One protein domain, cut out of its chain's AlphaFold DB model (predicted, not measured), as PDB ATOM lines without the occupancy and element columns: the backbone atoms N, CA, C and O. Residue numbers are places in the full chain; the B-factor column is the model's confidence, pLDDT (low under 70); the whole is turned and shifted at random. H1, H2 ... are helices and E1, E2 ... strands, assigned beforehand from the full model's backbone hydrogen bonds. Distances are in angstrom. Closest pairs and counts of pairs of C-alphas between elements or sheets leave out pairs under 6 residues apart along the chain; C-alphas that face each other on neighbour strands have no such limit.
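AT A GLANCE: This is residues 5 to 67 of the 468 residues of an uncharacterized protein of Kwoniella heveanensis BCC8398 (UniProt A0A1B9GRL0). Little regular structure: a body mostly of loops holds H3 and the short strand E1, and H1 sticks out at one end of it, beyond H2. The printed part has 63 residues, with H1, H2, H3 and E1 in that order, mostly helix, under half of them in named elements. It is compact, with a radius of gyration of the C-alphas of 12.2 A, yet elongated, spanning 36 by 23 by 20 A.

IN THESE COORDINATES: H1, residues 5 to 11, spans 9.9 A from C-alpha 5 at (15.562, 11.088, 158.563). H3, residues 29 to 35, spans 10.2 A. H2 is residues 13 to 16. E1, residues 52 to 55, ends at C-alpha 55 (10.228, 35.685, 161.578).

HOW THE PARTS SIT: H1 and H2 are close but not clearly touching; their closest C-alphas, of Leu 9 and Ala 15, are 6.7 A apart. H3 and E1 are apart. E1 pairs with no named strand, but its residues 52 to 53 pair antiparallel with residues 25 to 26. Every O i to N i+4 pair is within hydrogen-bond range in H1 and H3; H2 is too short for one.

THE WHOLE: The printed part has no cut. The links H2 to H3 and H3 to E1 are long. Residues 49 and 63 to 64 are under pLDDT 70.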
ATOM      1  N   PHE A   5      16.387   9.943 158.179       95.75
ATOM      2  CA  PHE A   5      15.562  11.088 158.563       95.75
ATOM      3  C   PHE A   5      16.379  12.325 159.003       95.75
ATOM      4  O   PHE A   5      16.162  13.390 158.430       95.75
ATOM      5  N   PRO A   6      17.375  12.235 159.911       95.75
ATOM      6  CA  PRO A   6      18.284  13.347 160.203       95.75
ATOM      7  C   PRO A   6      19.023  13.901 158.980       95.75
ATOM      8  O   PRO A   6      19.276  15.101 158.919       95.75
ATOM      9  N   GLN A   7      19.359  13.059 157.995       94.81
ATOM     10  CA  GLN A   7      19.985  13.529 156.755       94.81
ATOM     11  C   GLN A   7      19.014  14.365 155.913       94.81
ATOM     12  O   GLN A   7      19.407  15.403 155.385       94.81
ATOM     13  N   LEU A   8      17.745  13.951 155.828       95.81
ATOM     14  CA  LEU A   8      16.692  14.741 155.184       95.81
ATOM     15  C   LEU A   8      16.420  16.040 155.943       95.81
ATOM     16  O   LEU A   8      16.310  17.088 155.316       95.81
ATOM     17  N   LEU A   9      16.389  15.999 157.280       94.56
ATOM     18  CA  LEU A   9      16.186  17.189 158.103       94.56
ATOM     19  C   LEU A   9      17.309  18.211 157.900       94.56
ATOM     20  O   LEU A   9      17.020  19.385 157.719       94.56
ATOM     21  N   ARG A  10      18.575  17.771 157.829       93.56
ATOM     22  CA  ARG A  10      19.724  18.644 157.517       93.56
ATOM     23  C   ARG A  10      19.630  19.307 156.140       93.56
ATOM     24  O   ARG A  10      20.192  20.376 155.948       93.56
ATOM     25  N   ARG A  11      18.946  18.671 155.184       94.75
ATOM     26  CA  ARG A  11      18.734  19.190 153.821       94.75
ATOM     27  C   ARG A  11      17.444  19.995 153.676       94.75
ATOM     28  O   ARG A  11      17.231  20.611 152.637       94.75
ATOM     29  N   ALA A  12      16.566  19.969 154.674       94.62
ATOM     30  CA  ALA A  12      15.304  20.684 154.622       94.62
ATOM     31  C   ALA A  12      15.539  22.199 154.696       94.62
ATOM     32  O   ALA A  12      16.408  22.673 155.424       94.62
ATOM     33  N   ASN A  13      14.697  22.979 154.013       91.69
ATOM     34  CA  ASN A  13      14.801  24.444 154.010       91.69
ATOM     35  C   ASN A  13      14.731  25.047 155.422       91.69
ATOM     36  O   ASN A  13      15.375  26.060 155.687       91.69
ATOM     37  N   ILE A  14      14.006  24.406 156.346       90.88
ATOM     38  CA  ILE A  14      13.923  24.841 157.745       90.88
ATOM     39  C   ILE A  14      15.260  24.729 158.486       90.88
ATOM     40  O   ILE A  14      15.506  25.520 159.384       90.88
ATOM     41  N   ALA A  15      16.162  23.823 158.093       92.25
ATOM     42  CA  ALA A  15      17.490  23.724 158.705       92.25
ATOM     43  C   ALA A  15      18.406  24.899 158.336       92.25
ATOM     44  O   ALA A  15      19.412  25.125 158.996       92.25
ATOM     45  N   THR A  16      18.048  25.669 157.304       90.50
ATOM     46  CA  THR A  16      18.756  26.902 156.936       90.50
ATOM     47  C   THR A  16      18.251  28.132 157.698       90.50
ATOM     48  O   THR A  16      18.666  29.253 157.405       90.50
ATOM     49  N   TYR A  17      17.300  27.953 158.616       91.44
ATOM     50  CA  TYR A  17      16.852  29.013 159.504       91.44
ATOM     51  C   TYR A  17      17.884  29.249 160.607       91.44
ATOM     52  O   TYR A  17      18.282  28.321 161.307       91.44
ATOM     53  N   ASP A  18      18.259  30.510 160.772       87.88
ATOM     54  CA  ASP A  18      19.099  30.990 161.858       87.88
ATOM     55  C   ASP A  18      18.400  32.216 162.469       87.88
ATOM     56  O   ASP A  18      18.145  33.179 161.740       87.88
ATOM     57  N   PRO A  19      18.045  32.203 163.768       82.88
ATOM     58  CA  PRO A  19      17.380  33.334 164.411       82.88
ATOM     59  C   PRO A  19      18.248  34.599 164.461       82.88
ATOM     60  O   PRO A  19      17.706  35.699 164.570       82.88
ATOM     61  N   LEU A  20      19.577  34.472 164.384       81.56
ATOM     62  CA  LEU A  20      20.488  35.615 164.409       81.56
ATOM     63  C   LEU A  20      20.539  36.326 163.057       81.56
ATOM     64  O   LEU A  20      20.748  37.538 163.005       81.56
ATOM     65  N   ILE A  21      20.311  35.598 161.963       84.31
ATOM     66  CA  ILE A  21      20.364  36.132 160.606       84.31
ATOM     67  C   ILE A  21      18.948  36.469 160.147       84.31
ATOM     68  O   ILE A  21      18.119  35.600 159.884       84.31
ATOM     69  N   THR A  22      18.667  37.760 159.964       84.19
ATOM     70  CA  THR A  22      17.369  38.196 159.444       84.19
ATOM     71  C   THR A  22      17.202  37.778 157.983       84.19
ATOM     72  O   THR A  22      17.632  38.482 157.065       84.19
ATOM     73  N   ARG A  23      16.542  36.644 157.755       89.94
ATOM     74  CA  ARG A  23      16.199  36.152 156.420       89.94
ATOM     75  C   ARG A  23      14.775  36.543 156.034       89.94
ATOM     76  O   ARG A  23      13.866  36.582 156.860       89.94
ATOM     77  N   ILE A  24      14.599  36.838 154.750       92.56
ATOM     78  CA  ILE A  24      13.295  37.096 154.148       92.56
ATOM     79  C   ILE A  24      12.800  35.802 153.515       92.56
ATOM     80  O   ILE A  24      13.498  35.189 152.707       92.56
ATOM     81  N   TYR A  25      11.580  35.422 153.857       92.62
ATOM     82  CA  TYR A  25      10.915  34.240 153.345       92.62
ATOM     83  C   TYR A  25       9.797  34.639 152.392       92.62
ATOM     84  O   TYR A  25       9.118  35.651 152.574       92.62
ATOM     85  N   THR A  26       9.609  33.816 151.365       93.12
ATOM     86  CA  THR A  26       8.500  33.928 150.419       93.12
ATOM     87  C   THR A  26       7.757  32.608 150.358       93.12
ATOM     88  O   THR A  26       8.360  31.548 150.501       93.12
ATOM     89  N   SER A  27       6.449  32.682 150.136       88.88
ATOM     90  CA  SER A  27       5.607  31.517 149.864       88.88
ATOM     91  C   SER A  27       5.096  31.571 148.423       88.88
ATOM     92  O   SER A  27       5.108  32.625 147.771       88.88
ATOM     93  N   THR A  28       4.647  30.430 147.902       85.25
ATOM     94  CA  THR A  28       3.981  30.396 146.600       85.25
ATOM     95  C   THR A  28       2.684  31.212 146.683       85.25
ATOM     96  O   THR A  28       1.956  31.119 147.677       85.25
ATOM     97  N   PRO A  29       2.350  32.026 145.660       77.69
ATOM     98  CA  PRO A  29       1.155  32.872 145.708       77.69
ATOM     99  C   PRO A  29      -0.139  32.091 145.986       77.69
ATOM    100  O   PRO A  29      -1.027  32.591 146.671       77.69
ATOM    101  N   SER A  30      -0.229  30.852 145.489       76.94
ATOM    102  CA  SER A  30      -1.366  29.953 145.703       76.94
ATOM    103  C   SER A  30      -1.493  29.467 147.149       76.94
ATOM    104  O   SER A  30      -2.614  29.394 147.654       76.94
ATOM    105  N   SER A  31      -0.375  29.161 147.814       80.19
ATOM    106  CA  SER A  31      -0.361  28.678 149.200       80.19
ATOM    107  C   SER A  31      -0.691  29.797 150.191       80.19
ATOM    108  O   SER A  31      -1.583  29.653 151.030       80.19
ATOM    109  N   ASN A  32      -0.060  30.963 150.017       75.19
ATOM    110  CA  ASN A  32      -0.293  32.133 150.863       75.19
ATOM    111  C   ASN A  32      -1.765  32.584 150.822       75.19
ATOM    112  O   ASN A  32      -2.405  32.718 151.863       75.19
ATOM    113  N   ALA A  33      -2.333  32.746 149.619       73.56
ATOM    114  CA  ALA A  33      -3.683  33.283 149.457       73.56
ATOM    115  C   ALA A  33      -4.793  32.364 149.997       73.56
ATOM    116  O   ALA A  33      -5.828  32.862 150.436       73.56
ATOM    117  N   LYS A  34      -4.610  31.037 149.938       80.12
ATOM    118  CA  LYS A  34      -5.656  30.068 150.308       80.12
ATOM    119  C   LYS A  34      -5.478  29.477 151.702       80.12
ATOM    120  O   LYS A  34      -6.471  29.246 152.385       80.12
ATOM    121  N   HIS A  35      -4.240  29.217 152.114       84.38
ATOM    122  CA  HIS A  35      -3.954  28.384 153.284       84.38
ATOM    123  C   HIS A  35      -3.142  29.092 154.361       84.38
ATOM    124  O   HIS A  35      -2.987  28.530 155.443       84.38
ATOM    125  N   ALA A  36      -2.664  30.318 154.103       87.81
ATOM    126  CA  ALA A  36      -1.781  31.024 155.027       87.81
ATOM    127  C   ALA A  36      -0.541  30.184 155.402       87.81
ATOM    128  O   ALA A  36      -0.008  30.299 156.508       87.81
ATOM    129  N   ASP A  37      -0.101  29.318 154.483       90.69
ATOM    130  CA  ASP A  37       1.009  28.401 154.695       90.69
ATOM    131  C   ASP A  37       2.314  28.994 154.141       90.69
ATOM    132  O   ASP A  37       2.431  29.408 152.981       90.69
ATOM    133  N   TRP A  38       3.291  29.058 155.036       90.25
ATOM    134  CA  TRP A  38       4.617  29.631 154.830       90.25
ATOM    135  C   TRP A  38       5.727  28.599 155.054       90.25
ATOM    136  O   TRP A  38       6.896  28.968 155.120       90.25
ATOM    137  N   GLY A  39       5.377  27.313 155.196       89.62
ATOM    138  CA  GLY A  39       6.320  26.267 155.593       89.62
ATOM    139  C   GLY A  39       6.768  26.386 157.054       89.62
ATOM    140  O   GLY A  39       7.840  25.903 157.413       89.62
ATOM    141  N   LEU A  40       5.968  27.061 157.885       90.50
ATOM    142  CA  LEU A  40       6.186  27.224 159.323       90.50
ATOM    143  C   LEU A  40       5.344  26.219 160.111       90.50
ATOM    144  O   LEU A  40       4.379  25.658 159.598       90.50
ATOM    145  N   LYS A  41       5.675  26.038 161.396       90.62
ATOM    146  CA  LYS A  41       4.919  25.166 162.310       90.62
ATOM    147  C   LYS A  41       3.441  25.564 162.413       90.62
ATOM    148  O   LYS A  41       2.578  24.699 162.540       90.62
ATOM    149  N   PHE A  42       3.151  26.863 162.350       90.31
ATOM    150  CA  PHE A  42       1.798  27.409 162.381       90.31
ATOM    151  C   PHE A  42       1.563  28.319 161.175       90.31
ATOM    152  O   PHE A  42       2.442  29.086 160.784       90.31
ATOM    153  N   GLY A  43       0.356  28.258 160.607       89.19
ATOM    154  CA  GLY A  43      -0.040  29.134 159.506       89.19
ATOM    155  C   GLY A  43      -0.139  30.599 159.941       89.19
ATOM    156  O   GLY A  43      -0.689  30.910 161.002       89.19
ATOM    157  N   VAL A  44       0.350  31.506 159.095       89.25
ATOM    158  CA  VAL A  44       0.374  32.955 159.338       89.25
ATOM    159  C   VAL A  44      -0.718  33.617 158.507       89.25
ATOM    160  O   VAL A  44      -0.559  33.866 157.311       89.25
ATOM    161  N   LYS A  45      -1.869  33.875 159.140       85.75
ATOM    162  CA  LYS A  45      -3.037  34.468 158.473       85.75
ATOM    163  C   LYS A  45      -2.789  35.940 158.159       85.75
ATOM    164  O   LYS A  45      -2.766  36.783 159.051       85.75
ATOM    165  N   LEU A  46      -2.670  36.239 156.870       82.75
ATOM    166  CA  LEU A  46      -2.442  37.580 156.350       82.75
ATOM    167  C   LEU A  46      -3.694  38.060 155.601       82.75
ATOM    168  O   LEU A  46      -3.983  37.543 154.526       82.75
ATOM    169  N   PRO A  47      -4.453  39.042 156.121       71.81
ATOM    170  CA  PRO A  47      -5.734  39.436 155.522       71.81
ATOM    171  C   PRO A  47      -5.583  40.059 154.122       71.81
ATOM    172  O   PRO A  47      -6.414  39.830 153.250       71.81
ATOM    173  N   LYS A  48      -4.516  40.835 153.913       73.44
ATOM    174  CA  LYS A  48      -3.993  41.372 152.643       73.44
ATOM    175  C   LYS A  48      -2.551  41.754 152.950       73.44
ATOM    176  O   LYS A  48      -2.287  42.854 153.429       73.44
ATOM    177  N   GLY A  49      -1.670  40.766 152.865       68.00
ATOM    178  CA  GLY A  49      -0.357  40.848 153.487       68.00
ATOM    179  C   GLY A  49       0.797  41.083 152.530       68.00
ATOM    180  O   GLY A  49       0.641  40.956 151.314       68.00
ATOM    181  N   PRO A  50       1.969  41.380 153.103       78.25
ATOM    182  CA  PRO A  50       3.219  41.337 152.372       78.25
ATOM    183  C   PRO A  50       3.452  39.950 151.753       78.25
ATOM    184  O   PRO A  50       3.131  38.917 152.342       78.25
ATOM    185  N   ARG A  51       4.036  39.929 150.556       87.75
ATOM    186  CA  ARG A  51       4.537  38.724 149.880       87.75
ATOM    187  C   ARG A  51       5.806  38.186 150.546       87.75
ATOM    188  O   ARG A  51       6.145  37.016 150.374       87.75
ATOM    189  N   TYR A  52       6.484  39.047 151.294       92.75
ATOM    190  CA  TYR A  52       7.746  38.783 151.964       92.75
ATOM    191  C   TYR A  52       7.559  38.898 153.477       92.75
ATOM    192  O   TYR A  52       7.136  39.948 153.964       92.75
ATOM    193  N   ILE A  53       7.900  37.855 154.229       92.00
ATOM    194  CA  ILE A  53       7.866  37.887 155.699       92.00
ATOM    195  C   ILE A  53       9.246  37.617 156.285       92.00
ATOM    196  O   ILE A  53      10.103  36.990 155.665       92.00
ATOM    197  N   LYS A  54       9.438  38.079 157.511       91.75
ATOM    198  CA  LYS A  54      10.556  37.749 158.389       91.75
ATOM    199  C   LYS A  54       9.972  37.156 159.657       91.75
ATOM    200  O   LYS A  54       8.916  37.611 160.082       91.75
ATOM    201  N   PHE A  55      10.642  36.198 160.276       89.31
ATOM    202  CA  PHE A  55      10.228  35.685 161.578       89.31
ATOM    203  C   PHE A  55      11.446  35.490 162.474       89.31
ATOM    204  O   PHE A  55      12.522  35.128 161.996       89.31
ATOM    205  N   SER A  56      11.280  35.779 163.761       86.06
ATOM    206  CA  SER A  56      12.350  35.720 164.767       86.06
ATOM    207  C   SER A  56      12.397  34.385 165.509       86.06
ATOM    208  O   SER A  56      13.437  34.035 166.054       86.06
ATOM    209  N   SER A  57      11.289  33.635 165.521       87.62
ATOM    210  CA  SER A  57      11.150  32.344 166.195       87.62
ATOM    211  C   SER A  57      10.224  31.417 165.409       87.62
ATOM    212  O   SER A  57       9.160  31.830 164.947       87.62
ATOM    213  N   LEU A  58      10.614  30.144 165.287       87.81
ATOM    214  CA  LEU A  58       9.807  29.097 164.647       87.81
ATOM    215  C   LEU A  58       8.602  28.655 165.493       87.81
ATOM    216  O   LEU A  58       7.647  28.105 164.944       87.81
ATOM    217  N   ASP A  59       8.645  28.869 166.812       86.00
ATOM    218  CA  ASP A  59       7.678  28.307 167.764       86.00
ATOM    219  C   ASP A  59       7.124  29.351 168.742       86.00
ATOM    220  O   ASP A  59       6.967  29.106 169.934       86.00
ATOM    221  N   ALA A  60       6.796  30.543 168.247       78.06
ATOM    222  CA  ALA A  60       6.141  31.576 169.058       78.06
ATOM    223  C   ALA A  60       4.642  31.281 169.350       78.06
ATOM    224  O   ALA A  60       3.917  32.130 169.866       78.06
ATOM    225  N   GLY A  61       4.177  30.060 169.063       78.69
ATOM    226  CA  GLY A  61       2.807  29.605 169.290       78.69
ATOM    227  C   GLY A  61       1.859  29.818 168.098       78.69
ATOM    228  O   GLY A  61       2.222  30.433 167.093       78.69
ATOM    229  N   PRO A  62       0.630  29.274 168.179       79.38
ATOM    230  CA  PRO A  62      -0.334  29.324 167.087       79.38
ATOM    231  C   PRO A  62      -0.923  30.727 166.872       79.38
ATOM    232  O   PRO A  62      -1.249  31.448 167.815       79.38
ATOM    233  N   GLY A  63      -1.160  31.080 165.605       68.25
ATOM    234  CA  GLY A  63      -1.971  32.237 165.221       68.25
ATOM    235  C   GLY A  63      -1.262  33.589 165.352       68.25
ATOM    236  O   GLY A  63      -0.201  33.799 164.774       68.25
ATOM    237  N   VAL A  64      -1.896  34.532 166.062       65.12
ATOM    238  CA  VAL A  64      -1.487  35.954 166.159       65.12
ATOM    239  C   VAL A  64      -0.183  36.143 166.945       65.12
ATOM    240  O   VAL A  64       0.476  37.164 166.799       65.12
ATOM    241  N   ASN A  65       0.213  35.144 167.736       74.94
ATOM    242  CA  ASN A  65       1.420  35.197 168.559       74.94
ATOM    243  C   ASN A  65       2.701  34.842 167.791       74.94
ATOM    244  O   ASN A  65       3.787  34.951 168.351       74.94
ATOM    245  N   CYS A  66       2.595  34.423 166.524       79.00
ATOM    246  CA  CYS A  66       3.771  34.217 165.690       79.00
ATOM    247  C   CYS A  66       4.507  35.559 165.521       79.00
ATOM    248  O   CYS A  66       3.936  36.507 164.981       79.00
ATOM    249  N   ASP A  67       5.753  35.647 165.997       85.00
ATOM    250  CA  ASP A  67       6.589  36.848 165.880       85.00
ATOM    251  C   ASP A  67       7.127  36.969 164.448       85.00
ATOM    252  O   ASP A  67       8.281  36.650 164.137       85.00
TER     253      ASP A  67